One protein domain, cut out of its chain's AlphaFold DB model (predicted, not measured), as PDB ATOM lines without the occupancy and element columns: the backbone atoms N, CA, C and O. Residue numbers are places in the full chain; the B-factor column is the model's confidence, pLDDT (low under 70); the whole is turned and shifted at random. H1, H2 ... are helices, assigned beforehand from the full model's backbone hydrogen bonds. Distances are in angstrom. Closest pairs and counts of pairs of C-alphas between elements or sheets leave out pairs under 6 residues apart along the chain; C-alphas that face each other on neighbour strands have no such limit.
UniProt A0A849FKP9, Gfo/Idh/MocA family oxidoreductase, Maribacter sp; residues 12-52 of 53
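AT A GLANCE: This is residues 12 to 52 of the 53 residues of the protein "Gfo/Idh/MocA family oxidoreductase" of Maribacter sp (UniProt A0A849FKP9). One long helix, H1, makes the longest axis; a wide loop, residues 31 to 45, folds back beside it and then returns, bringing the one-turn helix H2 to pack on the last part of H1. The printed part has 41 residues with two named helices, H1 then H2, and no named strand; the class is all helix. It is compact, with a radius of gyration of the C-alphas of 9.7 A, and spans 30 by 21 by 12 A.

HOW THE PARTS SIT: H1, residues 12 to 30, touches H2, residues 46 to 50, with its residues 25 to 30 alone. The closest C-alphas of the two are those of Gly 29 and Trp 49, 4.7 A apart. In H1 and H2 every O i to N i+4 pair is within hydrogen-bond range.

IN THESE COORDINATES: H1 begins at C-alpha 12 (185.936, 199.118, 141.462) and measures 26.5 A to C-alpha 30 (160.878, 207.520, 139.355). H2 ends at C-alpha 50 (159.055, 200.410, 147.709).

THE WHOLE: The C-alphas farthest apart, of Glu 12 and Arg 52, are 30.4 A apart. The printed part has no cut. The link from H1 to H2 is long, 15 residues. Residues 50 to 52 have pLDDT under 70.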
ATOM      1  N   GLU A  12     186.447 197.892 142.079       78.31
ATOM      2  CA  GLU A  12     185.936 199.118 141.462       78.31
ATOM      3  C   GLU A  12     184.992 198.818 140.292       78.31
ATOM      4  O   GLU A  12     183.916 199.410 140.219       78.31
ATOM      5  N   ASP A  13     185.315 197.832 139.447       79.81
ATOM      6  CA  ASP A  13     184.421 197.362 138.378       79.81
ATOM      7  C   ASP A  13     183.115 196.796 138.951       79.81
ATOM      8  O   ASP A  13     182.017 197.113 138.489       79.81
ATOM      9  N   GLY A  14     183.224 195.999 140.020       82.69
ATOM     10  CA  GLY A  14     182.058 195.468 140.730       82.69
ATOM     11  C   GLY A  14     181.185 196.573 141.330       82.69
ATOM     12  O   GLY A  14     179.955 196.493 141.283       82.69
ATOM     13  N   LYS A  15     181.810 197.637 141.847       83.38
ATOM     14  CA  LYS A  15     181.108 198.813 142.366       83.38
ATOM     15  C   LYS A  15     180.384 199.574 141.256       83.38
ATOM     16  O   LYS A  15     179.209 199.883 141.434       83.38
ATOM     17  N   ALA A  16     181.024 199.791 140.109       85.88
ATOM     18  CA  ALA A  16     180.405 200.470 138.972       85.88
ATOM     19  C   ALA A  16     179.168 199.712 138.457       85.88
ATOM     20  O   ALA A  16     178.118 200.314 138.231       85.88
ATOM     21  N   VAL A  17     179.248 198.380 138.344       86.88
ATOM     22  CA  VAL A  17     178.091 197.542 137.971       86.88
ATOM     23  C   VAL A  17     176.962 197.672 138.995       86.88
ATOM     24  O   VAL A  17     175.795 197.801 138.618       86.88
ATOM     25  N   LEU A  18     177.288 197.679 140.290       87.19
ATOM     26  CA  LEU A  18     176.294 197.848 141.347       87.19
ATOM     27  C   LEU A  18     175.615 199.225 141.268       87.19
ATOM     28  O   LEU A  18     174.390 199.296 141.335       87.19
ATOM     29  N   GLU A  19     176.376 200.301 141.054       87.81
ATOM     30  CA  GLU A  19     175.843 201.661 140.879       87.81
ATOM     31  C   GLU A  19     174.861 201.734 139.695       87.81
ATOM     32  O   GLU A  19     173.787 202.325 139.823       87.81
ATOM     33  N   VAL A  20     175.155 201.056 138.577       89.25
ATOM     34  CA  VAL A  20     174.253 200.975 137.410       89.25
ATOM     35  C   VAL A  20     172.961 200.220 137.732       89.25
ATOM     36  O   VAL A  20     171.874 200.683 137.378       89.25
ATOM     37  N   ILE A  21     173.040 199.079 138.424       88.56
ATOM     38  CA  ILE A  21     171.848 198.308 138.818       88.56
ATOM     39  C   ILE A  21     170.950 199.164 139.714       88.56
ATOM     40  O   ILE A  21     169.743 199.250 139.498       88.56
ATOM     41  N   PHE A  22     171.535 199.834 140.701       87.81
ATOM     42  CA  PHE A  22     170.800 200.712 141.602       87.81
ATOM     43  C   PHE A  22     170.160 201.899 140.865       87.81
ATOM     44  O   PHE A  22     168.992 202.204 141.120       87.81
ATOM     45  N   ALA A  23     170.863 202.494 139.897       88.00
ATOM     46  CA  ALA A  23     170.327 203.557 139.046       88.00
ATOM     47  C   ALA A  23     169.126 203.086 138.219       88.00
ATOM     48  O   ALA A  23     168.136 203.806 138.092       88.00
ATOM     49  N   ALA A  24     169.179 201.865 137.679       87.94
ATOM     50  CA  ALA A  24     168.088 201.298 136.892       87.94
ATOM     51  C   ALA A  24     166.812 201.119 137.731       87.94
ATOM     52  O   ALA A  24     165.720 201.464 137.277       87.94
ATOM     53  N   TYR A  25     166.944 200.652 138.978       87.31
ATOM     54  CA  TYR A  25     165.809 200.546 139.900       87.31
ATOM     55  C   TYR A  25     165.252 201.916 140.308       87.31
ATOM     56  O   TYR A  25     164.030 202.064 140.408       87.31
ATOM     57  N   GLU A  26     166.105 202.929 140.508       84.81
ATOM     58  CA  GLU A  26     165.624 204.299 140.720       84.81
ATOM     59  C   GLU A  26     164.883 204.825 139.488       84.81
ATOM     60  O   GLU A  26     163.783 205.364 139.620       84.81
ATOM     61  N   SER A  27     165.441 204.654 138.290       86.50
ATOM     62  CA  SER A  27     164.825 205.120 137.046       86.50
ATOM     63  C   SER A  27     163.458 204.469 136.830       86.50
ATOM     64  O   SER A  27     162.482 205.172 136.569       86.50
ATOM     65  N   ALA A  28     163.349 203.156 137.062       86.00
ATOM     66  CA  ALA A  28     162.087 202.421 136.989       86.00
ATOM     67  C   ALA A  28     161.044 202.919 138.009       86.00
ATOM     68  O   ALA A  28     159.865 203.033 137.684       86.00
ATOM     69  N   GLY A  29     161.455 203.256 139.237       83.19
ATOM     70  CA  GLY A  29     160.547 203.779 140.266       83.19
ATOM     71  C   GLY A  29     160.178 205.259 140.096       83.19
ATOM     72  O   GLY A  29     159.114 205.694 140.540       83.19
ATOM     73  N   THR A  30     161.044 206.061 139.475       81.69
ATOM     74  CA  THR A  30     160.878 207.520 139.355       81.69
ATOM     75  C   THR A  30     160.381 207.977 137.989       81.69
ATOM     76  O   THR A  30     159.925 209.117 137.890       81.69
ATOM     77  N   HIS A  31     160.460 207.121 136.963       81.44
ATOM     78  CA  HIS A  31     160.239 207.456 135.549       81.44
ATOM     79  C   HIS A  31     161.113 208.626 135.061       81.44
ATOM     80  O   HIS A  31     160.742 209.363 134.147       81.44
ATOM     81  N   LYS A  32     162.280 208.832 135.685       82.88
ATOM     82  CA  LYS A  32     163.224 209.901 135.341       82.88
ATOM     83  C   LYS A  32     164.554 209.317 134.879       82.88
ATOM     84  O   LYS A  32     164.919 208.192 135.226       82.88
ATOM     85  N   LYS A  33     165.287 210.105 134.088       83.94
ATOM     86  CA  LYS A  33     166.684 209.806 133.763       83.94
ATOM     87  C   LYS A  33     167.523 209.940 135.032       83.94
ATOM     88  O   LYS A  33     167.432 210.958 135.714       83.94
ATOM     89  N   VAL A  34     168.330 208.922 135.309       84.81
ATOM     90  CA  VAL A  34     169.267 208.894 136.435       84.81
ATOM     91  C   VAL A  34     170.664 209.184 135.904       84.81
ATOM     92  O   VAL A  34     171.062 208.646 134.871       84.81
ATOM     93  N   PHE A  35     171.391 210.063 136.588       84.56
ATOM     94  CA  PHE A  35     172.758 210.428 136.228       84.56
ATOM     95  C   PHE A  35     173.763 209.579 137.011       84.56
ATOM     96  O   PHE A  35     173.525 209.225 138.164       84.56
ATOM     97  N   MET A  36     174.880 209.246 136.365       81.56
ATOM     98  CA  MET A  36     175.949 208.426 136.938       81.56
ATOM     99  C   MET A  36     177.135 209.296 137.394       81.56
ATOM    100  O   MET A  36     177.393 210.320 136.756       81.56
ATOM    101  N   PRO A  37     177.883 208.892 138.444       79.81
ATOM    102  CA  PRO A  37     177.697 207.681 139.254       79.81
ATOM    103  C   PRO A  37     176.519 207.800 140.233       79.81
ATOM    104  O   PRO A  37     176.323 208.830 140.879       79.81
ATOM    105  N   PHE A  38     175.727 206.733 140.332       80.25
ATOM    106  CA  PHE A  38     174.518 206.711 141.147       80.25
ATOM    107  C   PHE A  38     174.802 206.125 142.527       80.25
ATOM    108  O   PHE A  38     175.030 204.924 142.676       80.25
ATOM    109  N   LYS A  39     174.741 206.976 143.553       79.38
ATOM    110  CA  LYS A  39     174.877 206.554 144.946       79.38
ATOM    111  C   LYS A  39     173.511 206.464 145.595       79.38
ATOM    112  O   LYS A  39     172.762 207.435 145.622       79.38
ATOM    113  N   SER A  40     173.228 205.307 146.172       75.94
ATOM    114  CA  SER A  40     172.015 205.077 146.940       75.94
ATOM    115  C   SER A  40     172.375 204.720 148.379       75.94
ATOM    116  O   SER A  40     173.301 203.947 148.605       75.94
ATOM    117  N   ASP A  41     171.603 205.237 149.331       78.69
ATOM    118  CA  ASP A  41     171.719 204.910 150.760       78.69
ATOM    119  C   ASP A  41     171.002 203.592 151.124       78.69
ATOM    120  O   ASP A  41     171.018 203.136 152.264       78.69
ATOM    121  N   VAL A  42     170.314 202.959 150.164       78.12
ATOM    122  CA  VAL A  42     169.533 201.761 150.462       78.12
ATOM    123  C   VAL A  42     170.365 200.495 150.311       78.12
ATOM    124  O   VAL A  42     171.092 200.296 149.352       78.12
ATOM    125  N   ASP A  43     170.163 199.579 151.246       79.38
ATOM    126  CA  ASP A  43     170.822 198.271 151.267       79.38
ATOM    127  C   ASP A  43     170.364 197.327 150.130       79.38
ATOM    128  O   ASP A  43     171.076 196.402 149.754       79.38
ATOM    129  N   LYS A  44     169.172 197.549 149.547       78.50
ATOM    130  CA  LYS A  44     168.645 196.728 148.439       78.50
ATOM    131  C   LYS A  44     167.961 197.590 147.380       78.50
ATOM    132  O   LYS A  44     167.138 198.429 147.753       78.50
ATOM    133  N   PRO A  45     168.176 197.331 146.080       75.81
ATOM    134  CA  PRO A  45     167.720 198.223 145.013       75.81
ATOM    135  C   PRO A  45     166.187 198.314 144.912       75.81
ATOM    136  O   PRO A  45     165.642 199.395 144.709       75.81
ATOM    137  N   TYR A  46     165.450 197.232 145.194       78.25
ATOM    138  CA  TYR A  46     163.977 197.261 145.205       78.25
ATOM    139  C   TYR A  46     163.380 198.163 146.306       78.25
ATOM    140  O   TYR A  46     162.212 198.551 146.225       78.25
ATOM    141  N   LYS A  47     164.153 198.521 147.347       79.94
ATOM    142  CA  LYS A  47     163.699 199.469 148.380       79.94
ATOM    143  C   LYS A  47     163.518 200.881 147.804       79.94
ATOM    144  O   LYS A  47     162.684 201.614 148.334       79.94
ATOM    145  N   LEU A  48     164.225 201.240 146.722       75.00
ATOM    146  CA  LEU A  48     164.079 202.535 146.037       75.00
ATOM    147  C   LEU A  48     162.670 202.717 145.471       75.00
ATOM    148  O   LEU A  48     162.072 203.775 145.644       75.00
ATOM    149  N   TRP A  49     162.099 201.665 144.882       72.69
ATOM    150  CA  TRP A  49     160.696 201.680 144.472       72.69
ATOM    151  C   TRP A  49     159.786 201.651 145.701       72.69
ATOM    152  O   TRP A  49     158.821 202.411 145.778       72.69
ATOM    153  N   LYS A  50     160.040 200.746 146.661       68.06
ATOM    154  CA  LYS A  50     159.055 200.410 147.709       68.06
ATOM    155  C   LYS A  50     158.782 201.550 148.697       68.06
ATOM    156  O   LYS A  50     157.692 201.585 149.254       68.06
ATOM    157  N   LYS A  51     159.714 202.495 148.879       61.91
ATOM    158  CA  LYS A  51     159.517 203.695 149.722       61.91
ATOM    159  C   LYS A  51     158.383 204.623 149.251       61.91
ATOM    160  O   LYS A  51     158.026 205.525 149.997       61.91
ATOM    161  N   ARG A  52     157.855 204.448 148.036       59.88
ATOM    162  CA  ARG A  52     156.818 205.324 147.460       59.88
ATOM    163  C   ARG A  52     155.408 204.727 147.442       59.88
ATOM    164  O   ARG A  52     154.527 205.336 146.844       59.88
TER     165      ARG A  52